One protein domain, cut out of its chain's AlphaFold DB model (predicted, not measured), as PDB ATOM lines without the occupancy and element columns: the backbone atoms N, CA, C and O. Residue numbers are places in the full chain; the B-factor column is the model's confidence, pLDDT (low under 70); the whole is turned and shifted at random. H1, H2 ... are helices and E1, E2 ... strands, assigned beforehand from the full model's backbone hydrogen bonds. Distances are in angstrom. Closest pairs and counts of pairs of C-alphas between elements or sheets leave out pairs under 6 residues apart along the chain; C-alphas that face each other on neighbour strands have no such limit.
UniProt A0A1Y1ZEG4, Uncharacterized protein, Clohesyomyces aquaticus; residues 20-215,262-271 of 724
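This is residues 20 to 215 and 262 to 271 of the 724 residues of an uncharacterized protein of Clohesyomyces aquaticus (UniProt A0A1Y1ZEG4). Loops make up much of this domain, around a twisted, curled sheet, E4 E3 E2 E8 E9, partly face to face with the small sheet E1 E5 as a sandwich. The hairpin E6 E7 lies at one end; loop residues 46 to 53 stick out at the other. Named elements, two helices and nine strands, E1 H1 E2 E3 H2 E4 E5 E6 E7 E8 E9, hold 82 of 206 printed residues, mostly strand; all three sheets are antiparallel. It is only just compact, close to loose, with radius of gyration of the C-alphas 19.6 A, spanning 63 by 37 by 27 A.

Start at edge strand E4, residues 132 to 141: N 138 and O 88 of E3, residues 84 to 96, are 2.9 A apart. E3 forms a hairpin with E2, residues 65 to 76, with N 68 and O 87 at 2.8 A. Next come E8, residues 201 to 211, with N 207 and O 69 at 2.8 A, and E9, residues 262 to 271, with N 266 and O 206 at 2.8 A. Facing this sheet, E1, residues 23 to 26, is antiparallel to E5, residues 179 to 182, with N 25 and O 180 at 2.9 A. E6, residues 185 to 189, and E7, residues 194 to 198, are a hairpin, with N 186 and O 197 at 2.8 A. H1, residues 31 to 34, and H2, residues 125 to 128, are not on the large sheet and are too short for an O i to N i+4 pair.

Find C-alpha 23 at (11.576, -4.863, 76.565), where E1 begins; E9 ends at C-alpha 271, (9.101, -0.030, 72.418). E3 measures 31.9 A and bends by 75 degrees at residue 92.

Residues 216 to 261 are cut out, a gap of 14.0 A between C-alphas 215 and 262. The links H1 to E2, E3 to H2 and E4 to E5 are long. The model's pLDDT is under 70 for 41 residues, among them 37 to 57.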
ATOM      1  N   ARG A  20      11.473  -1.052  85.566       87.31
ATOM      2  CA  ARG A  20      10.570  -2.140  85.146       87.31
ATOM      3  C   ARG A  20       9.823  -1.823  83.845       87.31
ATOM      4  O   ARG A  20       8.943  -2.577  83.438       87.31
ATOM      5  N   LEU A  21      10.131  -0.698  83.200       87.81
ATOM      6  CA  LEU A  21       9.585  -0.336  81.894       87.81
ATOM      7  C   LEU A  21      10.641  -0.610  80.827       87.81
ATOM      8  O   LEU A  21      11.762  -0.118  80.916       87.81
ATOM      9  N   GLY A  22      10.289  -1.409  79.823       89.25
ATOM     10  CA  GLY A  22      11.228  -1.791  78.778       89.25
ATOM     11  C   GLY A  22      10.798  -3.027  78.006       89.25
ATOM     12  O   GLY A  22       9.645  -3.462  78.075       89.25
ATOM     13  N   VAL A  23      11.752  -3.595  77.276       90.00
ATOM     14  CA  VAL A  23      11.576  -4.863  76.565       90.00
ATOM     15  C   VAL A  23      12.005  -6.004  77.479       90.00
ATOM     16  O   VAL A  23      13.154  -6.071  77.912       90.00
ATOM     17  N   TYR A  24      11.075  -6.918  77.748       88.62
ATOM     18  CA  TYR A  24      11.342  -8.155  78.472       88.62
ATOM     19  C   TYR A  24      11.726  -9.250  77.481       88.62
ATOM     20  O   TYR A  24      10.943  -9.606  76.600       88.62
ATOM     21  N   LEU A  25      12.930  -9.787  77.634       88.06
ATOM     22  CA  LEU A  25      13.429 -10.896  76.834       88.06
ATOM     23  C   LEU A  25      13.296 -12.176  77.653       88.06
ATOM     24  O   LEU A  25      13.775 -12.238  78.783       88.06
ATOM     25  N   HIS A  26      12.677 -13.200  77.070       85.62
ATOM     26  CA  HIS A  26      12.559 -14.530  77.664       85.62
ATOM     27  C   HIS A  26      13.122 -15.569  76.701       85.62
ATOM     28  O   HIS A  26      12.781 -15.578  75.519       85.62
ATOM     29  N   LEU A  27      13.986 -16.444  77.206       84.56
ATOM     30  CA  LEU A  27      14.649 -17.467  76.409       84.56
ATOM     31  C   LEU A  27      13.880 -18.782  76.521       84.56
ATOM     32  O   LEU A  27      13.655 -19.291  77.618       84.56
ATOM     33  N   SER A  28      13.499 -19.350  75.378       81.00
ATOM     34  CA  SER A  28      12.985 -20.717  75.309       81.00
ATOM     35  C   SER A  28      14.115 -21.662  74.930       81.00
ATOM     36  O   SER A  28      14.829 -21.429  73.953       81.00
ATOM     37  N   LEU A  29      14.294 -22.723  75.714       84.94
ATOM     38  CA  LEU A  29      15.362 -23.688  75.487       84.94
ATOM     39  C   LEU A  29      14.945 -24.753  74.457       84.94
ATOM     40  O   LEU A  29      13.766 -25.128  74.392       84.94
ATOM     41  N   PRO A  30      15.888 -25.297  73.668       84.94
ATOM     42  CA  PRO A  30      15.622 -26.416  72.775       84.94
ATOM     43  C   PRO A  30      15.072 -27.634  73.522       84.94
ATOM     44  O   PRO A  30      15.277 -27.804  74.725       84.94
ATOM     45  N   ARG A  31      14.384 -28.517  72.789       84.31
ATOM     46  CA  ARG A  31      13.721 -29.698  73.362       84.31
ATOM     47  C   ARG A  31      14.661 -30.555  74.211       84.31
ATOM     48  O   ARG A  31      14.243 -30.997  75.275       84.31
ATOM     49  N   HIS A  32      15.904 -30.751  73.776       85.38
ATOM     50  CA  HIS A  32      16.875 -31.603  74.466       85.38
ATOM     51  C   HIS A  32      17.192 -31.128  75.894       85.38
ATOM     52  O   HIS A  32      17.330 -31.954  76.786       85.38
ATOM     53  N   CYS A  33      17.201 -29.813  76.140       85.06
ATOM     54  CA  CYS A  33      17.370 -29.237  77.476       85.06
ATOM     55  C   CYS A  33      16.129 -29.414  78.372       85.06
ATOM     56  O   CYS A  33      16.203 -29.222  79.582       85.06
ATOM     57  N   ARG A  34      14.959 -29.695  77.779       81.75
ATOM     58  CA  ARG A  34      13.648 -29.701  78.453       81.75
ATOM     59  C   ARG A  34      13.108 -31.093  78.757       81.75
ATOM     60  O   ARG A  34      12.053 -31.203  79.381       81.75
ATOM     61  N   ILE A  35      13.783 -32.143  78.304       78.06
ATOM     62  CA  ILE A  35      13.350 -33.525  78.500       78.06
ATOM     63  C   ILE A  35      14.284 -34.255  79.460       78.06
ATOM     64  O   ILE A  35      15.494 -34.054  79.446       78.06
ATOM     65  N   GLY A  36      13.703 -35.111  80.295       73.81
ATOM     66  CA  GLY A  36      14.469 -36.025  81.126       73.81
ATOM     67  C   GLY A  36      14.821 -37.284  80.338       73.81
ATOM     68  O   GLY A  36      13.984 -37.818  79.609       73.81
ATOM     69  N   ILE A  37      16.053 -37.755  80.486       66.81
ATOM     70  CA  ILE A  37      16.533 -39.004  79.900       66.81
ATOM     71  C   ILE A  37      16.338 -40.102  80.950       66.81
ATOM     72  O   ILE A  37      16.677 -39.937  82.124       66.81
ATOM     73  N   SER A  38      15.740 -41.224  80.545       57.25
ATOM     74  CA  SER A  38      15.598 -42.384  81.427       57.25
ATOM     75  C   SER A  38      16.956 -43.069  81.590       57.25
ATOM     76  O   SER A  38      17.621 -43.358  80.598       57.25
ATOM     77  N   ARG A  39      17.354 -43.362  82.835       50.34
ATOM     78  CA  ARG A  39      18.639 -43.998  83.198       50.34
ATOM     79  C   ARG A  39      18.863 -45.398  82.600       50.34
ATOM     80  O   ARG A  39      19.943 -45.955  82.766       50.34
ATOM     81  N   VAL A  40      17.869 -45.979  81.924       41.72
ATOM     82  CA  VAL A  40      17.912 -47.360  81.420       41.72
ATOM     83  C   VAL A  40      18.855 -47.521  80.216       41.72
ATOM     84  O   VAL A  40      19.425 -48.595  80.054       41.72
ATOM     85  N   ASP A  41      19.116 -46.457  79.446       35.81
ATOM     86  CA  ASP A  41      19.963 -46.519  78.246       35.81
ATOM     87  C   ASP A  41      21.167 -45.561  78.318       35.81
ATOM     88  O   ASP A  41      21.191 -44.498  77.698       35.81
ATOM     89  N   GLY A  42      22.218 -45.982  79.032       37.16
ATOM     90  CA  GLY A  42      23.591 -45.539  78.753       37.16
ATOM     91  C   GLY A  42      24.301 -44.737  79.847       37.16
ATOM     92  O   GLY A  42      24.257 -43.515  79.849       37.16
ATOM     93  N   LYS A  43      25.085 -45.472  80.648       34.72
ATOM     94  CA  LYS A  43      26.183 -45.058  81.545       34.72
ATOM     95  C   LYS A  43      25.813 -44.218  82.776       34.72
ATOM     96  O   LYS A  43      25.253 -43.132  82.709       34.72
ATOM     97  N   GLU A  44      26.214 -44.774  83.918       32.66
ATOM     98  CA  GLU A  44      26.237 -44.154  85.238       32.66
ATOM     99  C   GLU A  44      26.939 -42.790  85.172       32.66
ATOM    100  O   GLU A  44      28.103 -42.693  84.789       32.66
ATOM    101  N   SER A  45      26.230 -41.727  85.552       33.41
ATOM    102  CA  SER A  45      26.894 -40.506  85.998       33.41
ATOM    103  C   SER A  45      27.584 -40.834  87.318       33.41
ATOM    104  O   SER A  45      26.907 -41.165  88.294       33.41
ATOM    105  N   GLU A  46      28.911 -40.742  87.347       32.31
ATOM    106  CA  GLU A  46      29.725 -40.771  88.563       32.31
ATOM    107  C   GLU A  46      29.373 -39.548  89.423       32.31
ATOM    108  O   GLU A  46      29.931 -38.472  89.239       32.31
ATOM    109  N   ASN A  47      28.328 -39.687  90.243       33.19
ATOM    110  CA  ASN A  47      28.100 -39.061  91.554       33.19
ATOM    111  C   ASN A  47      26.615 -39.219  91.929       33.19
ATOM    112  O   ASN A  47      25.818 -38.307  91.703       33.19
ATOM    113  N   PRO A  48      26.203 -40.368  92.487       31.33
ATOM    114  CA  PRO A  48      24.953 -40.458  93.218       31.33
ATOM    115  C   PRO A  48      25.205 -40.024  94.666       31.33
ATOM    116  O   PRO A  48      25.943 -40.680  95.395       31.33
ATOM    117  N   SER A  49      24.574 -38.934  95.100       33.53
ATOM    118  CA  SER A  49      24.210 -38.836  96.512       33.53
ATOM    119  C   SER A  49      23.170 -39.932  96.793       33.53
ATOM    120  O   SER A  49      22.292 -40.197  95.970       33.53
ATOM    121  N   ASP A  50      23.311 -40.618  97.927       30.48
ATOM    122  CA  ASP A  50      22.683 -41.903  98.289       30.48
ATOM    123  C   ASP A  50      21.140 -41.890  98.480       30.48
ATOM    124  O   ASP A  50      20.606 -42.548  99.372       30.48
ATOM    125  N   THR A  51      20.365 -41.161  97.665       36.53
ATOM    126  CA  THR A  51      18.897 -41.061  97.843       36.53
ATOM    127  C   THR A  51      18.027 -41.070  96.579       36.53
ATOM    128  O   THR A  51      16.801 -41.056  96.708       36.53
ATOM    129  N   GLU A  52      18.572 -41.147  95.362       44.03
ATOM    130  CA  GLU A  52      17.728 -41.067  94.158       44.03
ATOM    131  C   GLU A  52      17.225 -42.428  93.648       44.03
ATOM    132  O   GLU A  52      17.981 -43.274  93.173       44.03
ATOM    133  N   ASP A  53      15.902 -42.601  93.714       43.22
ATOM    134  CA  ASP A  53      15.129 -43.690  93.108       43.22
ATOM    135  C   ASP A  53      15.502 -43.873  91.614       43.22
ATOM    136  O   ASP A  53      15.358 -42.927  90.829       43.22
ATOM    137  N   PRO A  54      15.954 -45.070  91.181       45.09
ATOM    138  CA  PRO A  54      16.408 -45.341  89.811       45.09
ATOM    139  C   PRO A  54      15.324 -45.158  88.733       45.09
ATOM    140  O   PRO A  54      15.636 -45.184  87.544       45.09
ATOM    141  N   VAL A  55      14.061 -44.964  89.129       53.25
ATOM    142  CA  VAL A  55      12.927 -44.698  88.233       53.25
ATOM    143  C   VAL A  55      12.831 -43.215  87.828       53.25
ATOM    144  O   VAL A  55      12.115 -42.884  86.879       53.25
ATOM    145  N   GLN A  56      13.541 -42.301  88.501       58.75
ATOM    146  CA  GLN A  56      13.426 -40.870  88.208       58.75
ATOM    147  C   GLN A  56      14.207 -40.461  86.945       58.75
ATOM    148  O   GLN A  56      15.373 -40.830  86.784       58.75
ATOM    149  N   PRO A  57      13.581 -39.697  86.028       67.50
ATOM    150  CA  PRO A  57      14.257 -39.202  84.837       67.50
ATOM    151  C   PRO A  57      15.306 -38.148  85.213       67.50
ATOM    152  O   PRO A  57      15.020 -37.230  85.981       67.50
ATOM    153  N   VAL A  58      16.502 -38.256  84.633       71.94
ATOM    154  CA  VAL A  58      17.599 -37.304  84.854       71.94
ATOM    155  C   VAL A  58      17.533 -36.225  83.781       71.94
ATOM    156  O   VAL A  58      17.490 -36.529  82.588       71.94
ATOM    157  N   PHE A  59      17.511 -34.961  84.192       79.25
ATOM    158  CA  PHE A  59      17.495 -33.834  83.265       79.25
ATOM    159  C   PHE A  59      18.921 -33.354  82.992       79.25
ATOM    160  O   PHE A  59      19.701 -33.221  83.938       79.25
ATOM    161  N   PRO A  60      19.280 -33.085  81.726       81.19
ATOM    162  CA  PRO A  60      20.593 -32.551  81.411       81.19
ATOM    163  C   PRO A  60      20.754 -31.141  81.987       81.19
ATOM    164  O   PRO A  60      19.786 -30.388  82.145       81.19
ATOM    165  N   GLN A  61      22.002 -30.780  82.275       85.94
ATOM    166  CA  GLN A  61      22.341 -29.399  82.587       85.94
ATOM    167  C   GLN A  61      22.083 -28.515  81.374       85.94
ATOM    168  O   GLN A  61      22.249 -28.932  80.227       85.94
ATOM    169  N   VAL A  62      21.688 -27.279  81.639       89.69
ATOM    170  CA  VAL A  62      21.396 -26.282  80.608       89.69
ATOM    171  C   VAL A  62      22.560 -25.296  80.478       89.69
ATOM    172  O   VAL A  62      23.318 -25.134  81.438       89.69
ATOM    173  N   PRO A  63      22.724 -24.615  79.327       92.31
ATOM    174  CA  PRO A  63      23.766 -23.605  79.181       92.31
ATOM    175  C   PRO A  63      23.631 -22.520  80.248       92.31
ATOM    176  O   PRO A  63      22.530 -22.027  80.515       92.31
ATOM    177  N   ASN A  64      24.760 -22.151  80.848       92.81
ATOM    178  CA  ASN A  64      24.810 -21.284  82.021       92.81
ATOM    179  C   ASN A  64      25.330 -19.866  81.739       92.81
ATOM    180  O   ASN A  64      25.364 -19.014  82.634       92.81
ATOM    181  N   ARG A  65      25.745 -19.595  80.500       94.94
ATOM    182  CA  ARG A  65      26.165 -18.273  80.040       94.94
ATOM    183  C   ARG A  65      25.373 -17.877  78.808       94.94
ATOM    184  O   ARG A  65      25.291 -18.650  77.854       94.94
ATOM    185  N   TRP A  66      24.825 -16.666  78.828       95.81
ATOM    186  CA  TRP A  66      24.041 -16.122  77.722       95.81
ATOM    187  C   TRP A  66      24.533 -14.732  77.346       95.81
ATOM    188  O   TRP A  66      24.423 -13.798  78.134       95.81
ATOM    189  N   LEU A  67      25.053 -14.587  76.133       97.00
ATOM    190  CA  LEU A  67      25.395 -13.303  75.542       97.00
ATOM    191  C   LEU A  67      24.151 -12.764  74.847       97.00
ATOM    192  O   LEU A  67      23.668 -13.363  73.887       97.00
ATOM    193  N   VAL A  68      23.664 -11.621  75.310       97.00
ATOM    194  CA  VAL A  68      22.587 -10.869  74.668       97.00
ATOM    195  C   VAL A  68      23.192  -9.648  73.997       97.00
ATOM    196  O   VAL A  68      23.907  -8.882  74.636       97.00
ATOM    197  N   VAL A  69      22.909  -9.455  72.713       97.00
ATOM    198  CA  VAL A  69      23.335  -8.296  71.926       97.00
ATOM    199  C   VAL A  69      22.096  -7.583  71.415       97.00
ATOM    200  O   VAL A  69      21.259  -8.189  70.752       97.00
ATOM    201  N   ARG A  70      22.000  -6.285  71.688       96.50
ATOM    202  CA  ARG A  70      20.989  -5.409  71.107       96.50
ATOM    203  C   ARG A  70      21.594  -4.562  70.004       96.50
ATOM    204  O   ARG A  70      22.653  -3.966  70.195       96.50
ATOM    205  N   TYR A  71      20.860  -4.444  68.909       95.19
ATOM    206  CA  TYR A  71      21.072  -3.465  67.855       95.19
ATOM    207  C   TYR A  71      19.910  -2.462  67.819       95.19
ATOM    208  O   TYR A  71      18.758  -2.867  67.690       95.19
ATOM    209  N   LEU A  72      20.195  -1.164  67.942       93.94
ATOM    210  CA  LEU A  72      19.193  -0.095  67.841       93.94
ATOM    211  C   LEU A  72      19.094   0.432  66.406       93.94
ATOM    212  O   LEU A  72      20.049   1.018  65.897       93.94
ATOM    213  N   ARG A  73      17.909   0.293  65.804       90.50
ATOM    214  CA  ARG A  73      17.535   0.911  64.518       90.50
ATOM    215  C   ARG A  73      17.092   2.356  64.724       90.50
ATOM    216  O   ARG A  73      17.512   3.274  64.025       90.50
ATOM    217  N   HIS A  74      16.240   2.561  65.725       90.69
ATOM    218  CA  HIS A  74      15.699   3.865  66.077       90.69
ATOM    219  C   HIS A  74      15.704   4.061  67.591       90.69
ATOM    220  O   HIS A  74      15.473   3.125  68.354       90.69
ATOM    221  N   GLN A  75      15.945   5.296  68.026       93.31
ATOM    222  CA  GLN A  75      15.881   5.689  69.430       93.31
ATOM    223  C   GLN A  75      15.309   7.101  69.558       93.31
ATOM    224  O   GLN A  75      15.661   8.003  68.793       93.31
ATOM    225  N   ASN A  76      14.435   7.283  70.544       92.44
ATOM    226  CA  ASN A  76      13.839   8.558  70.901       92.44
ATOM    227  C   ASN A  76      14.018   8.807  72.410       92.44
ATOM    228  O   ASN A  76      13.443   8.065  73.212       92.44
ATOM    229  N   PRO A  77      14.757   9.852  72.825       91.62
ATOM    230  CA  PRO A  77      15.498  10.813  71.993       91.62
ATOM    231  C   PRO A  77      16.677  10.192  71.208       91.62
ATOM    232  O   PRO A  77      17.219   9.168  71.628       91.62
ATOM    233  N   PRO A  78      17.091  10.796  70.075       90.19
ATOM    234  CA  PRO A  78      18.160  10.262  69.235       90.19
ATOM    235  C   PRO A  78      19.532  10.294  69.925       90.19
ATOM    236  O   PRO A  78      19.836  11.213  70.692       90.19
ATOM    237  N   ASN A  79      20.385   9.323  69.583       87.38
ATOM    238  CA  ASN A  79      21.810   9.248  69.940       87.38
ATOM    239  C   ASN A  79      22.133   9.342  71.444       87.38
ATOM    240  O   ASN A  79      23.189   9.857  71.806       87.38
ATOM    241  N   GLN A  80      21.246   8.862  72.321       90.12
ATOM    242  CA  GLN A  80      21.530   8.810  73.763       90.12
ATOM    243  C   GLN A  80      22.218   7.516  74.187       90.12
ATOM    244  O   GLN A  80      22.954   7.506  75.170       90.12
ATOM    245  N   ILE A  81      21.968   6.426  73.459       90.88
ATOM    246  CA  ILE A  81      22.497   5.098  73.758       90.88
ATOM    247  C   ILE A  81      23.283   4.579  72.545       90.88
ATOM    248  O   ILE A  81      22.909   4.868  71.400       90.88
ATOM    249  N   PRO A  82      24.371   3.819  72.773       90.69
ATOM    250  CA  PRO A  82      25.125   3.133  71.729       90.69
ATOM    251  C   PRO A  82      24.248   2.272  70.818       90.69
ATOM    252  O   PRO A  82      23.321   1.601  71.278       90.69
ATOM    253  N   GLN A  83      24.592   2.248  69.527       91.88
ATOM    254  CA  GLN A  83      23.876   1.451  68.530       91.88
ATOM    255  C   GLN A  83      23.925  -0.049  68.852       91.88
ATOM    256  O   GLN A  83      22.905  -0.725  68.742       91.88
ATOM    257  N   PHE A  84      25.085  -0.543  69.293       94.06
ATOM    258  CA  PHE A  84      25.237  -1.884  69.847       94.06
ATOM    259  C   PHE A  84      25.460  -1.821  71.353       94.06
ATOM    260  O   PHE A  84      26.278  -1.042  71.839       94.06
ATOM    261  N   GLN A  85      24.754  -2.678  72.081       94.50
ATOM    262  CA  GLN A  85      24.982  -2.909  73.503       94.50
ATOM    263  C   GLN A  85      24.896  -4.407  73.775       94.50
ATOM    264  O   GLN A  85      24.071  -5.090  73.163       94.50
ATOM    265  N   SER A  86      25.740  -4.923  74.664       95.44
ATOM    266  CA  SER A  86      25.720  -6.344  75.003       95.44
ATOM    267  C   SER A  86      25.833  -6.620  76.496       95.44
ATOM    268  O   SER A  86      26.394  -5.825  77.258       95.44
ATOM    269  N   TRP A  87      25.298  -7.771  76.896       95.56
ATOM    270  CA  TRP A  87      25.273  -8.265  78.268       95.56
ATOM    271  C   TRP A  87      25.602  -9.752  78.305       95.56
ATOM    272  O   TRP A  87      25.240 -10.486  77.389       95.56
ATOM    273  N   VAL A  88      26.229 -10.196  79.390       96.00
ATOM    274  CA  VAL A  88      26.391 -11.614  79.715       96.00
ATOM    275  C   VAL A  88      25.548 -11.933  80.944       96.00
ATOM    276  O   VAL A  88      25.714 -11.315  81.999       96.00
ATOM    277  N   ILE A  89      24.634 -12.889  80.799       94.88
ATOM    278  CA  ILE A  89      23.821 -13.434  81.885       94.88
ATOM    279  C   ILE A  89      24.503 -14.704  82.403       94.88
ATOM    280  O   ILE A  89      24.705 -15.656  81.647       94.88
ATOM    281  N   GLU A  90      24.845 -14.711  83.688       94.50
ATOM    282  CA  GLU A  90      25.309 -15.877  84.445       94.50
ATOM    283  C   GLU A  90      24.088 -16.530  85.107       94.50
ATOM    284  O   GLU A  90      23.646 -16.101  86.176       94.50
ATOM    285  N   SER A  91      23.493 -17.535  84.461       92.00
ATOM    286  CA  SER A  91      22.198 -18.078  84.897       92.00
ATOM    287  C   SER A  91      22.290 -18.975  86.135       92.00
ATOM    288  O   SER A  91      21.279 -19.255  86.766       92.00
ATOM    289  N   ASP A  92      23.488 -19.440  86.475       91.25
ATOM    290  CA  ASP A  92      23.795 -20.328  87.598       91.25
ATOM    291  C   ASP A  92      24.450 -19.616  88.790       91.25
ATOM    292  O   ASP A  92      24.781 -20.264  89.785       91.25
ATOM    293  N   ARG A  93      24.661 -18.294  88.713       91.31
ATOM    294  CA  ARG A  93      25.334 -17.539  89.775       91.31
ATOM    295  C   ARG A  93      24.450 -17.473  91.015       91.31
ATOM    296  O   ARG A  93      23.384 -16.861  90.967       91.31
ATOM    297  N   LEU A  94      24.921 -18.040  92.122       89.75
ATOM    298  CA  LEU A  94      24.278 -17.944  93.429       89.75
ATOM    299  C   LEU A  94      24.781 -16.719  94.184       89.75
ATOM    300  O   LEU A  94      25.981 -16.436  94.210       89.75
ATOM    301  N   ARG A  95      23.851 -16.003  94.814       89.69
ATOM    302  CA  ARG A  95      24.133 -14.839  95.658       89.69
ATOM    303  C   ARG A  95      23.215 -14.830  96.866       89.69
ATOM    304  O   ARG A  95      22.029 -15.140  96.746       89.69
ATOM    305  N   ARG A  96      23.743 -14.453  98.025       88.69
ATOM    306  CA  ARG A  96      22.914 -14.137  99.197       88.69
ATOM    307  C   ARG A  96      22.372 -12.717  99.093       88.69
ATOM    308  O   ARG A  96      22.972 -11.871  98.435       88.69
ATOM    309  N   ILE A  97      21.258 -12.435  99.769       88.56
ATOM    310  CA  ILE A  97      20.627 -11.105  99.739       88.56
ATOM    311  C   ILE A  97      21.590  -9.965 100.111       88.56
ATOM    312  O   ILE A  97      21.521  -8.892  99.527       88.56
ATOM    313  N   ASN A  98      22.534 -10.207 101.024       88.62
ATOM    314  CA  ASN A  98      23.544  -9.237 101.459       88.62
ATOM    315  C   ASN A  98      24.689  -9.015 100.451       88.62
ATOM    316  O   ASN A  98      25.468  -8.081 100.614       88.62
ATOM    317  N   GLU A  99      24.815  -9.874  99.439       88.38
ATOM    318  CA  GLU A  99      25.793  -9.767  98.348       88.38
ATOM    319  C   GLU A  99      25.187  -9.087  97.107       88.38
ATOM    320  O   GLU A  99      25.894  -8.806  96.135       88.38
ATOM    321  N   ILE A 100      23.870  -8.857  97.104       89.56
ATOM    322  CA  ILE A 100      23.157  -8.210  96.006       89.56
ATOM    323  C   ILE A 100      23.177  -6.692  96.237       89.56
ATOM    324  O   ILE A 100      22.727  -6.239  97.287       89.56
ATOM    325  N   PRO A 101      23.684  -5.899  95.277       89.75
ATOM    326  CA  PRO A 101      23.661  -4.442  95.373       89.75
ATOM    327  C   PRO A 101      22.243  -3.862  95.491       89.75
ATOM    328  O   PRO A 101      21.311  -4.373  94.869       89.75
ATOM    329  N   ASP A 102      22.101  -2.748  96.213       86.56
ATOM    330  CA  ASP A 102      20.812  -2.069  96.453       86.56
ATOM    331  C   ASP A 102      20.117  -1.565  95.172       86.56
ATOM    332  O   ASP A 102      18.920  -1.276  95.183       86.56
ATOM    333  N   ASP A 103      20.855  -1.415  94.069       83.75
ATOM    334  CA  ASP A 103      20.326  -0.975  92.776       83.75
ATOM    335  C   ASP A 103      19.764  -2.116  91.912       83.75
ATOM    336  O   ASP A 103      19.196  -1.843  90.851       83.75
ATOM    337  N   VAL A 104      19.882  -3.369  92.369       87.00
ATOM    338  CA  VAL A 104      19.304  -4.557  91.726       87.00
ATOM    339  C   VAL A 104      17.875  -4.775  92.215       87.00
ATOM    340  O   VAL A 104      17.607  -4.873  93.413       87.00
ATOM    341  N   ASP A 105      16.934  -4.916  91.285       87.06
ATOM    342  CA  ASP A 105      15.537  -5.154  91.619       87.06
ATOM    343  C   ASP A 105      15.267  -6.650  91.824       87.06
ATOM    344  O   ASP A 105      15.207  -7.437  90.875       87.06
ATOM    345  N   LEU A 106      15.057  -7.038  93.084       85.75
ATOM    346  CA  LEU A 106      14.836  -8.429  93.497       85.75
ATOM    347  C   LEU A 106      13.605  -9.100  92.861       85.75
ATOM    348  O   LEU A 106      13.474 -10.319  92.945       85.75
ATOM    349  N   GLU A 107      12.690  -8.337  92.253       80.94
ATOM    350  CA  GLU A 107      11.508  -8.893  91.583       80.94
ATOM    351  C   GLU A 107      11.716  -9.170  90.087       80.94
ATOM    352  O   GLU A 107      10.906  -9.898  89.507       80.94
ATOM    353  N   VAL A 108      12.731  -8.576  89.443       81.50
ATOM    354  CA  VAL A 108      12.907  -8.667  87.977       81.50
ATOM    355  C   VAL A 108      14.319  -9.042  87.527       81.50
ATOM    356  O   VAL A 108      14.452  -9.704  86.498       81.50
ATOM    357  N   ASP A 109      15.356  -8.684  88.286       84.94
ATOM    358  CA  ASP A 109      16.756  -8.855  87.870       84.94
ATOM    359  C   ASP A 109      17.387 -10.159  88.383       84.94
ATOM    360  O   ASP A 109      18.435 -10.587  87.896       84.94
ATOM    361  N   VAL A 110      16.762 -10.792  89.377       87.56
ATOM    362  CA  VAL A 110      17.199 -12.046  90.003       87.56
ATOM    363  C   VAL A 110      16.003 -12.921  90.340       87.56
ATOM    364  O   VAL A 110      14.859 -12.469  90.327       87.56
ATOM    365  N   SER A 111      16.265 -14.183  90.673       86.62
ATOM    366  CA  SER A 111      15.222 -15.122  91.079       86.62
ATOM    367  C   SER A 111      15.497 -15.688  92.464       86.62
ATOM    368  O   SER A 111      16.605 -16.173  92.690       86.62
ATOM    369  N   PRO A 112      14.514 -15.685  93.384       84.00
ATOM    370  CA  PRO A 112      14.623 -16.435  94.627       84.00
ATOM    371  C   PRO A 112      14.912 -17.905  94.325       84.00
ATOM    372  O   PRO A 112      14.279 -18.502  93.451       84.00
ATOM    373  N   PHE A 113      15.860 -18.488  95.048       80.00
ATOM    374  CA  PHE A 113      16.290 -19.858  94.828       80.00
ATOM    375  C   PHE A 113      16.487 -20.569  96.155       80.00
ATOM    376  O   PHE A 113      16.938 -19.980  97.130       80.00
ATOM    377  N   VAL A 114      16.140 -21.851  96.190       74.25
ATOM    378  CA  VAL A 114      16.367 -22.690  97.362       74.25
ATOM    379  C   VAL A 114      17.444 -23.688  96.989       74.25
ATOM    380  O   VAL A 114      17.200 -24.607  96.215       74.25
ATOM    381  N   ALA A 115      18.647 -23.485  97.512       68.06
ATOM    382  CA  ALA A 115      19.777 -24.378  97.308       68.06
ATOM    383  C   ALA A 115      20.480 -24.636  98.632       68.06
ATOM    384  O   ALA A 115      20.676 -23.720  99.428       68.06
ATOM    385  N   TYR A 116      20.868 -25.888  98.840       66.94
ATOM    386  CA  TYR A 116      21.715 -26.294  99.945       66.94
ATOM    387  C   TYR A 116      22.755 -27.262  99.416       66.94
ATOM    388  O   TYR A 116      22.401 -28.250  98.780       66.94
ATOM    389  N   ASP A 117      24.014 -26.945  99.678       62.00
ATOM    390  CA  ASP A 117      25.180 -27.740  99.288       62.00
ATOM    391  C   ASP A 117      25.923 -28.251 100.540       62.00
ATOM    392  O   ASP A 117      27.139 -28.400 100.558       62.00
ATOM    393  N   GLY A 118      25.190 -28.411 101.651       67.19
ATOM    394  CA  GLY A 118      25.721 -28.859 102.940       67.19
ATOM    395  C   GLY A 118      25.133 -30.197 103.391       67.19
ATOM    396  O   GLY A 118      24.412 -30.858 102.645       67.19
ATOM    397  N   ASP A 119      25.416 -30.569 104.636       66.81
ATOM    398  CA  ASP A 119      24.919 -31.795 105.266       66.81
ATOM    399  C   ASP A 119      23.405 -31.705 105.556       66.81
ATOM    400  O   ASP A 119      22.996 -30.845 106.340       66.81
ATOM    401  N   PRO A 120      22.550 -32.545 104.940       66.81
ATOM    402  CA  PRO A 120      21.110 -32.550 105.187       66.81
ATOM    403  C   PRO A 120      20.706 -32.638 106.660       66.81
ATOM    404  O   PRO A 120      19.647 -32.128 107.023       66.81
ATOM    405  N   ASP A 121      21.544 -33.263 107.489       71.62
ATOM    406  CA  ASP A 121      21.296 -33.459 108.914       71.62
ATOM    407  C   ASP A 121      21.702 -32.237 109.768       71.62
ATOM    408  O   ASP A 121      21.494 -32.218 110.986       71.62
ATOM    409  N   ASP A 122      22.252 -31.184 109.151       73.62
ATOM    410  CA  ASP A 122      22.557 -29.918 109.814       73.62
ATOM    411  C   ASP A 122      21.254 -29.227 110.267       73.62
ATOM    412  O   ASP A 122      20.408 -28.867 109.438       73.62
ATOM    413  N   PRO A 123      21.072 -28.949 111.575       71.81
ATOM    414  CA  PRO A 123      19.881 -28.263 112.074       71.81
ATOM    415  C   PRO A 123      19.700 -26.851 111.489       71.81
ATOM    416  O   PRO A 123      18.598 -26.306 111.547       71.81
ATOM    417  N   THR A 124      20.753 -26.262 110.911       73.62
ATOM    418  CA  THR A 124      20.725 -24.961 110.228       73.62
ATOM    419  C   THR A 124      20.510 -25.068 108.714       73.62
ATOM    420  O   THR A 124      20.444 -24.046 108.033       73.62
ATOM    421  N   ALA A 125      20.329 -26.275 108.159       70.50
ATOM    422  CA  ALA A 125      20.165 -26.495 106.720       70.50
ATOM    423  C   ALA A 125      19.020 -25.675 106.105       70.50
ATOM    424  O   ALA A 125      19.160 -25.152 105.001       70.50
ATOM    425  N   LEU A 126      17.899 -25.518 106.821       69.19
ATOM    426  CA  LEU A 126      16.762 -24.706 106.368       69.19
ATOM    427  C   LEU A 126      17.057 -23.200 106.394       69.19
ATOM    428  O   LEU A 126      16.624 -22.479 105.499       69.19
ATOM    429  N   GLU A 127      17.799 -22.717 107.392       74.19
ATOM    430  CA  GLU A 127      18.199 -21.306 107.483       74.19
ATOM    431  C   GLU A 127      19.236 -20.967 106.408       74.19
ATOM    432  O   GLU A 127      19.155 -19.929 105.756       74.19
ATOM    433  N   ASN A 128      20.162 -21.889 106.146       73.50
ATOM    434  CA  ASN A 128      21.177 -21.754 105.105       73.50
ATOM    435  C   ASN A 128      20.604 -21.780 103.679       73.50
ATOM    436  O   ASN A 128      21.279 -21.330 102.754       73.50
ATOM    437  N   GLN A 129      19.378 -22.281 103.519       71.12
ATOM    438  CA  GLN A 129      18.604 -22.280 102.275       71.12
ATOM    439  C   GLN A 129      17.814 -20.988 102.041       71.12
ATOM    440  O   GLN A 129      17.321 -20.769 100.933       71.12
ATOM    441  N   ALA A 130      17.644 -20.160 103.073       75.81
ATOM    442  CA  ALA A 130      16.890 -18.921 102.981       75.81
ATOM    443  C   ALA A 130      17.732 -17.791 102.367       75.81
ATOM    444  O   ALA A 130      18.960 -17.799 102.427       75.81
ATOM    445  N   GLU A 131      17.049 -16.797 101.788       82.75
ATOM    446  CA  GLU A 131      17.659 -15.558 101.270       82.75
ATOM    447  C   GLU A 131      18.737 -15.764 100.189       82.75
ATOM    448  O   GLU A 131      19.603 -14.908  99.978       82.75
ATOM    449  N   VAL A 132      18.668 -16.892  99.479       84.75
ATOM    450  CA  VAL A 132      19.507 -17.189  98.319       84.75
ATOM    451  C   VAL A 132      18.765 -16.808  97.039       84.75
ATOM    452  O   VAL A 132      17.570 -17.062  96.875       84.75
ATOM    453  N   PHE A 133      19.490 -16.192  96.117       88.19
ATOM    454  CA  PHE A 133      19.023 -15.836  94.788       88.19
ATOM    455  C   PHE A 133      19.952 -16.431  93.735       88.19
ATOM    456  O   PHE A 133      21.144 -16.637  93.977       88.19
ATOM    457  N   ILE A 134      19.397 -16.681  92.556       88.88
ATOM    458  CA  ILE A 134      20.117 -17.178  91.390       88.88
ATOM    459  C   ILE A 134      19.980 -16.204  90.216       88.88
ATOM    460  O   ILE A 134      18.961 -15.519  90.073       88.88
ATOM    461  N   GLY A 135      21.009 -16.176  89.375       89.94
ATOM    462  CA  GLY A 135      21.066 -15.358  88.173       89.94
ATOM    463  C   GLY A 135      21.809 -14.046  88.401       89.94
ATOM    464  O   GLY A 135      21.727 -13.441  89.475       89.94
ATOM    465  N   LYS A 136      22.562 -13.590  87.397       91.38
ATOM    466  CA  LYS A 136      23.252 -12.293  87.404       91.38
ATOM    467  C   LYS A 136      23.429 -11.775  85.981       91.38
ATOM    468  O   LYS A 136      23.991 -12.460  85.135       91.38
ATOM    469  N   GLN A 137      23.003 -10.540  85.732       91.75
ATOM    470  CA  GLN A 137      23.237  -9.843  84.470       91.75
ATOM    471  C   GLN A 137      24.448  -8.918  84.605       91.75
ATOM    472  O   GLN A 137      24.505  -8.086  85.508       91.75
ATOM    473  N   ASN A 138      25.395  -9.025  83.677       91.69
ATOM    474  CA  ASN A 138      26.544  -8.133  83.594       91.69
ATOM    475  C   ASN A 138      26.520  -7.416  82.254       91.69
ATOM    476  O   ASN A 138      26.383  -8.040  81.204       91.69
ATOM    477  N   MET A 139      26.685  -6.100  82.275       91.00
ATOM    478  CA  MET A 139      26.936  -5.360  81.049       91.00
ATOM    479  C   MET A 139      28.334  -5.705  80.517       91.00
ATOM    480  O   MET A 139      29.282  -5.790  81.293       91.00
ATOM    481  N   HIS A 140      28.456  -5.933  79.208       92.44
ATOM    482  CA  HIS A 140      29.709  -6.357  78.583       92.44
ATOM    483  C   HIS A 140      30.261  -5.326  77.586       92.44
ATOM    484  O   HIS A 140      31.458  -5.045  77.604       92.44
ATOM    485  N   SER A 141      29.422  -4.726  76.737       90.12
ATOM    486  CA  SER A 141      29.855  -3.672  75.806       90.12
ATOM    487  C   SER A 141      28.792  -2.597  75.604       90.12
ATOM    488  O   SER A 141      27.604  -2.832  75.830       90.12
ATOM    489  N   GLY A 142      29.225  -1.417  75.154       78.12
ATOM    490  CA  GLY A 142      28.358  -0.299  74.778       78.12
ATOM    491  C   GLY A 142      28.930   1.052  75.209       78.12
ATOM    492  O   GLY A 142      28.926   1.990  74.419       78.12
ATOM    493  N   TRP A 143      29.488   1.164  76.417       74.44
ATOM    494  CA  TRP A 143      30.002   2.439  76.940       74.44
ATOM    495  C   TRP A 143      31.540   2.529  76.890       74.44
ATOM    496  O   TRP A 143      32.196   1.526  77.165       74.44
ATOM    497  N   PRO A 144      32.130   3.709  76.592       60.41
ATOM    498  CA  PRO A 144      33.581   3.866  76.396       60.41
ATOM    499  C   PRO A 144      34.463   3.535  77.611       60.41
ATOM    500  O   PRO A 144      35.603   3.125  77.425       60.41
ATOM    501  N   ASP A 145      33.942   3.700  78.832       65.00
ATOM    502  CA  ASP A 145      34.716   3.603  80.084       65.00
ATOM    503  C   ASP A 145      34.386   2.346  80.914       65.00
ATOM    504  O   ASP A 145      34.740   2.259  82.091       65.00
ATOM    505  N   GLN A 146      33.672   1.374  80.338       67.31
ATOM    506  CA  GLN A 146      33.322   0.136  81.037       67.31
ATOM    507  C   GLN A 146      34.248  -1.011  80.637       67.31
ATOM    508  O   GLN A 146      34.449  -1.289  79.456       67.31
ATOM    509  N   GLY A 147      34.797  -1.698  81.642       74.44
ATOM    510  CA  GLY A 147      35.461  -2.980  81.437       74.44
ATOM    511  C   GLY A 147      34.455  -4.035  80.974       74.44
ATOM    512  O   GLY A 147      33.315  -4.054  81.439       74.44
ATOM    513  N   GLY A 148      34.875  -4.902  80.054       85.56
ATOM    514  CA  GLY A 148      34.062  -6.034  79.624       85.56
ATOM    515  C   GLY A 148      33.865  -7.061  80.736       85.56
ATOM    516  O   GLY A 148      34.719  -7.224  81.608       85.56
ATOM    517  N   TRP A 149      32.745  -7.785  80.684       92.69
ATOM    518  CA  TRP A 149      32.563  -8.982  81.509       92.69
ATOM    519  C   TRP A 149      33.682  -9.996  81.246       92.69
ATOM    520  O   TRP A 149      34.055 -10.228  80.094       92.69
ATOM    521  N   THR A 150      34.158 -10.618  82.320       89.12
ATOM    522  CA  THR A 150      35.069 -11.764  82.294       89.12
ATOM    523  C   THR A 150      34.557 -12.816  83.267       89.12
ATOM    524  O   THR A 150      33.885 -12.485  84.244       89.12
ATOM    525  N   GLU A 151      34.851 -14.078  82.973       89.38
ATOM    526  CA  GLU A 151      34.450 -15.196  83.821       89.38
ATOM    527  C   GLU A 151      35.155 -15.118  85.185       89.38
ATOM    528  O   GLU A 151      36.373 -14.939  85.265       89.38
ATOM    529  N   ASP A 152      34.376 -15.250  86.256       86.25
ATOM    530  CA  ASP A 152      34.852 -15.153  87.633       86.25
ATOM    531  C   ASP A 152      35.156 -16.551  88.179       86.25
ATOM    532  O   ASP A 152      34.258 -17.296  88.567       86.25
ATOM    533  N   PHE A 153      36.441 -16.903  88.194       81.94
ATOM    534  CA  PHE A 153      36.943 -18.176  88.724       81.94
ATOM    535  C   PHE A 153      37.353 -18.092  90.203       81.94
ATOM    536  O   PHE A 153      38.074 -18.966  90.691       81.94
ATOM    537  N   SER A 154      36.976 -17.020  90.905       84.00
ATOM    538  CA  SER A 154      37.322 -16.853  92.314       84.00
ATOM    539  C   SER A 154      36.571 -17.863  93.201       84.00
ATOM    540  O   SER A 154      35.431 -18.215  92.896       84.00
ATOM    541  N   PRO A 155      37.162 -18.352  94.307       78.25
ATOM    542  CA  PRO A 155      36.468 -19.235  95.252       78.25
ATOM    543  C   PRO A 155      35.212 -18.611  95.885       78.25
ATOM    544  O   PRO A 155      34.335 -19.326  96.367       78.25
ATOM    545  N   GLU A 156      35.124 -17.282  95.907       80.75
ATOM    546  CA  GLU A 156      33.969 -16.527  96.391       80.75
ATOM    547  C   GLU A 156      32.776 -16.604  95.423       80.75
ATOM    548  O   GLU A 156      31.625 -16.406  95.826       80.75
ATOM    549  N   ALA A 157      33.030 -16.910  94.149       84.62
ATOM    550  CA  ALA A 157      32.008 -17.110  93.140       84.62
ATOM    551  C   ALA A 157      31.300 -18.454  93.321       84.62
ATOM    552  O   ALA A 157      31.821 -19.517  92.991       84.62
ATOM    553  N   LYS A 158      30.066 -18.404  93.829       87.81
ATOM    554  CA  LYS A 158      29.226 -19.592  93.990       87.81
ATOM    555  C   LYS A 158      28.374 -19.821  92.749       87.81
ATOM    556  O   LYS A 158      27.629 -18.936  92.328       87.81
ATOM    557  N   PHE A 159      28.454 -21.027  92.203       88.25
ATOM    558  CA  PHE A 159      27.681 -21.467  91.045       88.25
ATOM    559  C   PHE A 159      26.867 -22.710  91.395       88.25
ATOM    560  O   PHE A 159      27.230 -23.457  92.301       88.25
ATOM    561  N   PHE A 160      25.768 -22.921  90.677       85.88
ATOM    562  CA  PHE A 160      24.893 -24.073  90.860       85.88
ATOM    563  C   PHE A 160      24.692 -24.833  89.550       85.88
ATOM    564  O   PHE A 160      24.340 -24.250  88.531       85.88
ATOM    565  N   ASP A 161      24.832 -26.152  89.587       84.19
ATOM    566  CA  ASP A 161      24.600 -27.022  88.434       84.19
ATOM    567  C   ASP A 161      23.105 -27.030  88.039       84.19
ATOM    568  O   ASP A 161      22.300 -27.835  88.508       84.19
ATOM    569  N   LEU A 162      22.715 -26.080  87.185       84.19
ATOM    570  CA  LEU A 162      21.321 -25.807  86.849       84.19
ATOM    571  C   LEU A 162      20.775 -26.818  85.829       84.19
ATOM    572  O   LEU A 162      21.303 -26.961  84.726       84.19
ATOM    573  N   THR A 163      19.651 -27.455  86.160       83.31
ATOM    574  CA  THR A 163      18.779 -28.145  85.197       83.31
ATOM    575  C   THR A 163      17.417 -27.461  85.126       83.31
ATOM    576  O   THR A 163      17.038 -26.659  85.986       83.31
ATOM    577  N   ILE A 164      16.636 -27.839  84.116       75.62
ATOM    578  CA  ILE A 164      15.253 -27.394  83.942       75.62
ATOM    579  C   ILE A 164      14.381 -27.739  85.174       75.62
ATOM    580  O   ILE A 164      13.442 -27.029  85.497       75.62
ATOM    581  N   MET A 165      14.681 -28.782  85.950       72.25
ATOM    582  CA  MET A 165      13.818 -29.149  87.084       72.25
ATOM    583  C   MET A 165      14.145 -28.411  88.384       72.25
ATOM    584  O   MET A 165      13.287 -28.323  89.265       72.25
ATOM    585  N   ASN A 166      15.344 -27.834  88.511       70.00
ATOM    586  CA  ASN A 166      15.800 -27.237  89.770       70.00
ATOM    587  C   ASN A 166      15.012 -25.987  90.182       70.00
ATOM    588  O   ASN A 166      14.983 -25.649  91.361       70.00
ATOM    589  N   SER A 167      14.352 -25.295  89.249       55.91
ATOM    590  CA  SER A 167      13.589 -24.081  89.565       55.91
ATOM    591  C   SER A 167      12.221 -24.360  90.196       55.91
ATOM    592  O   SER A 167      11.564 -23.417  90.633       55.91
ATOM    593  N   SER A 168      11.737 -25.615  90.187       54.44
ATOM    594  CA  SER A 168      10.330 -25.965  90.472       54.44
ATOM    595  C   SER A 168       9.299 -25.110  89.701       54.44
ATOM    596  O   SER A 168       8.110 -25.120  90.024       54.44
ATOM    597  N   ASN A 169       9.740 -24.377  88.670       58.94
ATOM    598  CA  ASN A 169       8.954 -23.473  87.847       58.94
ATOM    599  C   ASN A 169       9.024 -23.968  86.395       58.94
ATOM    600  O   ASN A 169       9.986 -23.648  85.692       58.94
ATOM    601  N   PRO A 170       8.008 -24.710  85.919       51.09
ATOM    602  CA  PRO A 170       8.020 -25.298  84.581       51.09
ATOM    603  C   PRO A 170       7.938 -24.255  83.454       51.09
ATOM    604  O   PRO A 170       8.070 -24.613  82.287       51.09
ATOM    605  N   LEU A 171       7.696 -22.979  83.781       52.19
ATOM    606  CA  LEU A 171       7.605 -21.876  82.824       52.19
ATOM    607  C   LEU A 171       8.908 -21.083  82.666       52.19
ATOM    608  O   LEU A 171       8.955 -20.184  81.833       52.19
ATOM    609  N   PHE A 172       9.943 -21.372  83.466       57.12
ATOM    610  CA  PHE A 172      11.284 -20.768  83.356       57.12
ATOM    611  C   PHE A 172      11.325 -19.237  83.318       57.12
ATOM    612  O   PHE A 172      12.265 -18.637  82.802       57.12
ATOM    613  N   GLN A 173      10.333 -18.584  83.925       56.94
ATOM    614  CA  GLN A 173      10.276 -17.130  84.080       56.94
ATOM    615  C   GLN A 173      11.086 -16.668  85.292       56.94
ATOM    616  O   GLN A 173      10.558 -16.054  86.216       56.94
ATOM    617  N   ASN A 174      12.367 -17.017  85.297       65.69
ATOM    618  CA  ASN A 174      13.294 -16.633  86.344       65.69
ATOM    619  C   ASN A 174      14.083 -15.402  85.869       65.69
ATOM    620  O   ASN A 174      14.897 -15.498  84.938       65.69
ATOM    621  N   GLY A 175      13.798 -14.246  86.483       71.31
ATOM    622  CA  GLY A 175      14.551 -13.001  86.305       71.31
ATOM    623  C   GLY A 175      16.047 -13.247  86.487       71.31
ATOM    624  O   GLY A 175      16.445 -13.913  87.444       71.31
ATOM    625  N   GLY A 176      16.859 -12.805  85.525       76.94
ATOM    626  CA  GLY A 176      18.318 -12.953  85.566       76.94
ATOM    627  C   GLY A 176      18.863 -14.361  85.303       76.94
ATOM    628  O   GLY A 176      20.072 -14.554  85.407       76.94
ATOM    629  N   VAL A 177      18.016 -15.344  84.963       86.88
ATOM    630  CA  VAL A 177      18.430 -16.724  84.630       86.88
ATOM    631  C   VAL A 177      18.266 -16.987  83.133       86.88
ATOM    632  O   VAL A 177      19.247 -17.102  82.408       86.88
ATOM    633  N   PHE A 178      17.017 -17.015  82.657       87.06
ATOM    634  CA  PHE A 178      16.657 -17.141  81.233       87.06
ATOM    635  C   PHE A 178      15.837 -15.942  80.764       87.06
ATOM    636  O   PHE A 178      15.005 -16.039  79.860       87.06
ATOM    637  N   SER A 179      16.020 -14.806  81.429       88.19
ATOM    638  CA  SER A 179      15.341 -13.572  81.079       88.19
ATOM    639  C   SER A 179      16.134 -12.351  81.511       88.19
ATOM    640  O   SER A 179      16.940 -12.420  82.440       88.19
ATOM    641  N   MET A 180      15.891 -11.239  80.826       90.50
ATOM    642  CA  MET A 180      16.384  -9.919  81.206       90.50
ATOM    643  C   MET A 180      15.387  -8.843  80.781       90.50
ATOM    644  O   MET A 180      14.599  -9.050  79.854       90.50
ATOM    645  N   ILE A 181      15.465  -7.684  81.427       91.06
ATOM    646  CA  ILE A 181      14.790  -6.474  80.975       91.06
ATOM    647  C   ILE A 181      15.811  -5.511  80.368       91.06
ATOM    648  O   ILE A 181      16.839  -5.193  80.967       91.06
ATOM    649  N   ASP A 182      15.517  -5.020  79.170       92.88
ATOM    650  CA  ASP A 182      16.189  -3.858  78.608       92.88
ATOM    651  C   ASP A 182      15.310  -2.624  78.804       92.88
ATOM    652  O   ASP A 182      14.322  -2.416  78.097       92.88
ATOM    653  N   SER A 183      15.672  -1.813  79.796       91.25
ATOM    654  CA  SER A 183      14.959  -0.581  80.137       91.25
ATOM    655  C   SER A 183      15.414   0.634  79.324       91.25
ATOM    656  O   SER A 183      14.931   1.739  79.566       91.25
ATOM    657  N   PHE A 184      16.344   0.472  78.371       93.56
ATOM    658  CA  PHE A 184      16.898   1.569  77.567       93.56
ATOM    659  C   PHE A 184      17.385   2.752  78.414       93.56
ATOM    660  O   PHE A 184      17.066   3.918  78.156       93.56
ATOM    661  N   VAL A 185      18.132   2.436  79.468       90.38
ATOM    662  CA  VAL A 185      18.673   3.428  80.390       90.38
ATOM    663  C   VAL A 185      19.878   4.167  79.794       90.38
ATOM    664  O   VAL A 185      20.758   3.561  79.183       90.38
ATOM    665  N   TYR A 186      19.951   5.475  80.031       89.38
ATOM    666  CA  TYR A 186      21.119   6.312  79.765       89.38
ATOM    667  C   TYR A 186      21.336   7.336  80.880       89.38
ATOM    668  O   TYR A 186      20.432   7.650  81.658       89.38
ATOM    669  N   MET A 187      22.557   7.863  80.958       85.19
ATOM    670  CA  MET A 187      22.912   8.910  81.912       85.19
ATOM    671  C   MET A 187      22.910  10.263  81.204       85.19
ATOM    672  O   MET A 187      23.691  10.488  80.281       85.19
ATOM    673  N   GLU A 188      22.060  11.182  81.651       82.56
ATOM    674  CA  GLU A 188      22.039  12.556  81.156       82.56
ATOM    675  C   GLU A 188      22.831  13.461  82.108       82.56
ATOM    676  O   GLU A 188      22.597  13.485  83.320       82.56
ATOM    677  N   LYS A 189      23.784  14.224  81.563       78.12
ATOM    678  CA  LYS A 189      24.495  15.255  82.328       78.12
ATOM    679  C   LYS A 189      23.580  16.463  82.512       78.12
ATOM    680  O   LYS A 189      23.297  17.175  81.553       78.12
ATOM    681  N   THR A 190      23.167  16.724  83.747       72.06
ATOM    682  CA  THR A 190      22.545  17.997  84.133       72.06
ATOM    683  C   THR A 190      23.605  18.957  84.682       72.06
ATOM    684  O   THR A 190      24.754  18.572  84.901       72.06
ATOM    685  N   ALA A 191      23.236  20.221  84.915       68.56
ATOM    686  CA  ALA A 191      24.160  21.242  85.416       68.56
ATOM    687  C   ALA A 191      24.789  20.901  86.787       68.56
ATOM    688  O   ALA A 191      25.824  21.469  87.131       68.56
ATOM    689  N   THR A 192      24.179  19.998  87.563       69.19
ATOM    690  CA  THR A 192      24.592  19.676  88.942       69.19
ATOM    691  C   THR A 192      24.704  18.178  89.245       69.19
ATOM    692  O   THR A 192      25.265  17.828  90.283       69.19
ATOM    693  N   SER A 193      24.220  17.278  88.381       71.94
ATOM    694  CA  SER A 193      24.309  15.823  88.592       71.94
ATOM    695  C   SER A 193      24.178  15.003  87.300       71.94
ATOM    696  O   SER A 193      23.713  15.489  86.267       71.94
ATOM    697  N   LEU A 194      24.572  13.729  87.360       78.31
ATOM    698  CA  LEU A 194      24.228  12.722  86.354       78.31
ATOM    699  C   LEU A 194      22.868  12.115  86.720       78.31
ATOM    700  O   LEU A 194      22.747  11.467  87.758       78.31
ATOM    701  N   ALA A 195      21.853  12.330  85.886       82.19
ATOM    702  CA  ALA A 195      20.516  11.785  86.096       82.19
ATOM    703  C   ALA A 195      20.308  10.519  85.253       82.19
ATOM    704  O   ALA A 195      20.604  10.509  84.057       82.19
ATOM    705  N   LYS A 196      19.773   9.459  85.871       86.38
ATOM    706  CA  LYS A 196      19.353   8.233  85.178       86.38
ATOM    707  C   LYS A 196      18.048   8.522  84.428       86.38
ATOM    708  O   LYS A 196      17.059   8.912  85.047       86.38
ATOM    709  N   LYS A 197      18.052   8.369  83.104       90.06
ATOM    710  CA  LYS A 197      16.888   8.555  82.225       90.06
ATOM    711  C   LYS A 197      16.675   7.328  81.345       90.06
ATOM    712  O   LYS A 197      17.563   6.497  81.197       90.06
ATOM    713  N   HIS A 198      15.486   7.240  80.757       91.88
ATOM    714  CA  HIS A 198      15.069   6.143  79.887       91.88
ATOM    715  C   HIS A 198      14.584   6.687  78.543       91.88
ATOM    716  O   HIS A 198      14.041   7.800  78.472       91.88
ATOM    717  N   LEU A 199      14.799   5.926  77.467       93.00
ATOM    718  CA  LEU A 199      14.221   6.264  76.165       93.00
ATOM    719  C   LEU A 199      12.686   6.280  76.249       93.00
ATOM    720  O   LEU A 199      12.072   5.539  77.012       93.00
ATOM    721  N   GLN A 200      12.066   7.153  75.459       92.69
ATOM    722  CA  GLN A 200      10.610   7.231  75.316       92.69
ATOM    723  C   GLN A 200      10.094   6.272  74.242       92.69
ATOM    724  O   GLN A 200       8.958   5.817  74.327       92.69
ATOM    725  N   GLY A 201      10.934   5.947  73.259       93.44
ATOM    726  CA  GLY A 201      10.651   4.912  72.278       93.44
ATOM    727  C   GLY A 201      11.922   4.390  71.616       93.44
ATOM    728  O   GLY A 201      12.934   5.096  71.554       93.44
ATOM    729  N   ALA A 202      11.874   3.148  71.148       93.62
ATOM    730  CA  ALA A 202      12.986   2.481  70.484       93.62
ATOM    731  C   ALA A 202      12.490   1.425  69.488       93.62
ATOM    732  O   ALA A 202      11.442   0.814  69.686       93.62
ATOM    733  N   GLU A 203      13.274   1.189  68.440       92.75
ATOM    734  CA  GLU A 203      13.141   0.021  67.569       92.75
ATOM    735  C   GLU A 203      14.457  -0.757  67.626       92.75
ATOM    736  O   GLU A 203      15.521  -0.209  67.315       92.75
ATOM    737  N   ALA A 204      14.386  -2.011  68.065       93.31
ATOM    738  CA  ALA A 204      15.550  -2.820  68.383       93.31
ATOM    739  C   ALA A 204      15.468  -4.230  67.786       93.31
ATOM    740  O   ALA A 204      14.397  -4.829  67.693       93.31
ATOM    741  N   ASP A 205      16.634  -4.775  67.455       94.25
ATOM    742  CA  ASP A 205      16.831  -6.196  67.194       94.25
ATOM    743  C   ASP A 205      17.660  -6.794  68.341       94.25
ATOM    744  O   ASP A 205      18.593  -6.156  68.840       94.25
ATOM    745  N   TYR A 206      17.336  -8.016  68.754       95.25
ATOM    746  CA  TYR A 206      18.012  -8.729  69.835       95.25
ATOM    747  C   TYR A 206      18.561 -10.061  69.336       95.25
ATOM    748  O   TYR A 206      17.859 -10.832  68.683       95.25
ATOM    749  N   TYR A 207      19.803 -10.365  69.694       95.44
ATOM    750  CA  TYR A 207      20.476 -11.622  69.384       95.44
ATOM    751  C   TYR A 207      20.946 -12.262  70.679       95.44
ATOM    752  O   TYR A 207      21.495 -11.579  71.540       95.44
ATOM    753  N   VAL A 208      20.748 -13.567  70.812       95.38
ATOM    754  CA  VAL A 208      21.122 -14.314  72.010       95.38
ATOM    755  C   VAL A 208      21.985 -15.498  71.614       95.38
ATOM    756  O   VAL A 208      21.639 -16.210  70.674       95.38
ATOM    757  N   LEU A 209      23.091 -15.702  72.328       95.62
ATOM    758  CA  LEU A 209      24.007 -16.833  72.179       95.62
ATOM    759  C   LEU A 209      24.220 -17.489  73.548       95.62
ATOM    760  O   LEU A 209      24.591 -16.800  74.494       95.62
ATOM    761  N   GLY A 210      23.985 -18.795  73.661       95.50
ATOM    762  CA  GLY A 210      24.108 -19.560  74.904       95.50
ATOM    763  C   GLY A 210      25.204 -20.617  74.831       95.50
ATOM    764  O   GLY A 210      25.275 -21.347  73.840       95.50
ATOM    765  N   TRP A 211      26.034 -20.723  75.871       95.19
ATOM    766  CA  TRP A 211      27.089 -21.737  75.974       95.19
ATOM    767  C   TRP A 211      27.280 -22.243  77.409       95.19
ATOM    768  O   TRP A 211      26.845 -21.623  78.380       95.19
ATOM    769  N   TYR A 212      27.969 -23.379  77.528       93.81
ATOM    770  CA  TYR A 212      28.447 -23.909  78.805       93.81
ATOM    771  C   TYR A 212      29.799 -23.280  79.149       93.81
ATOM    772  O   TYR A 212      30.752 -23.420  78.373       93.81
ATOM    773  N   SER A 213      29.912 -22.606  80.294       92.25
ATOM    774  CA  SER A 213      31.196 -22.051  80.750       92.25
ATOM    775  C   SER A 213      32.233 -23.159  80.945       92.25
ATOM    776  O   SER A 213      33.357 -23.056  80.455       92.25
ATOM    777  N   ASN A 214      31.827 -24.266  81.573       89.44
ATOM    778  CA  ASN A 214      32.643 -25.461  81.711       89.44
ATOM    779  C   ASN A 214      32.389 -26.429  80.540       89.44
ATOM    780  O   ASN A 214      31.283 -26.963  80.428       89.44
ATOM    781  N   PRO A 215      33.393 -26.718  79.690       89.06
ATOM    782  CA  PRO A 215      33.211 -27.637  78.576       89.06
ATOM    783  C   PRO A 215      32.830 -29.050  79.021       89.06
ATOM    784  O   PRO A 215      32.115 -29.699  78.285       89.06
ATOM    785  N   LEU A 262      23.999 -22.474  71.433       93.00
ATOM    786  CA  LEU A 262      22.593 -22.162  71.235       93.00
ATOM    787  C   LEU A 262      22.482 -20.729  70.737       93.00
ATOM    788  O   LEU A 262      23.241 -19.865  71.172       93.00
ATOM    789  N   TYR A 263      21.536 -20.454  69.842       92.44
ATOM    790  CA  TYR A 263      21.286 -19.085  69.411       92.44
ATOM    791  C   TYR A 263      19.817 -18.815  69.108       92.44
ATOM    792  O   TYR A 263      19.069 -19.716  68.725       92.44
ATOM    793  N   GLY A 264      19.429 -17.551  69.246       91.38
ATOM    794  CA  GLY A 264      18.129 -17.031  68.842       91.38
ATOM    795  C   GLY A 264      18.219 -15.561  68.442       91.38
ATOM    796  O   GLY A 264      19.143 -14.853  68.844       91.38
ATOM    797  N   SER A 265      17.275 -15.095  67.629       90.69
ATOM    798  CA  SER A 265      17.228 -13.709  67.155       90.69
ATOM    799  C   SER A 265      15.795 -13.195  67.064       90.69
ATOM    800  O   SER A 265      14.938 -13.866  66.488       90.69
ATOM    801  N   MET A 266      15.557 -11.988  67.566       89.88
ATOM    802  CA  MET A 266      14.289 -11.267  67.471       89.88
ATOM    803  C   MET A 266      14.504  -9.955  66.722       89.88
ATOM    804  O   MET A 266      15.413  -9.197  67.053       89.88
ATOM    805  N   TYR A 267      13.669  -9.690  65.723       89.25
ATOM    806  CA  TYR A 267      13.786  -8.531  64.844       89.25
ATOM    807  C   TYR A 267      12.586  -7.588  64.977       89.25
ATOM    808  O   TYR A 267      11.462  -8.027  65.237       89.25
ATOM    809  N   GLN A 268      12.832  -6.303  64.713       88.38
ATOM    810  CA  GLN A 268      11.835  -5.235  64.626       88.38
ATOM    811  C   GLN A 268      10.996  -5.108  65.903       88.38
ATOM    812  O   GLN A 268       9.778  -4.972  65.838       88.38
ATOM    813  N   VAL A 269      11.634  -5.193  67.073       89.94
ATOM    814  CA  VAL A 269      10.962  -5.036  68.365       89.94
ATOM    815  C   VAL A 269      10.745  -3.553  68.634       89.94
ATOM    816  O   VAL A 269      11.704  -2.799  68.795       89.94
ATOM    817  N   THR A 270       9.484  -3.135  68.708       90.38
ATOM    818  CA  THR A 270       9.123  -1.747  69.017       90.38
ATOM    819  C   THR A 270       8.813  -1.554  70.493       90.38
ATOM    820  O   THR A 270       7.999  -2.280  71.068       90.38
ATOM    821  N   TYR A 271       9.397  -0.518  71.080       90.94
ATOM    822  CA  TYR A 271       9.101  -0.030  72.418       90.94
ATOM    823  C   TYR A 271       8.578   1.405  72.335       90.94
ATOM    824  O   TYR A 271       9.199   2.258  71.704       90.94
TER     825      TYR A 271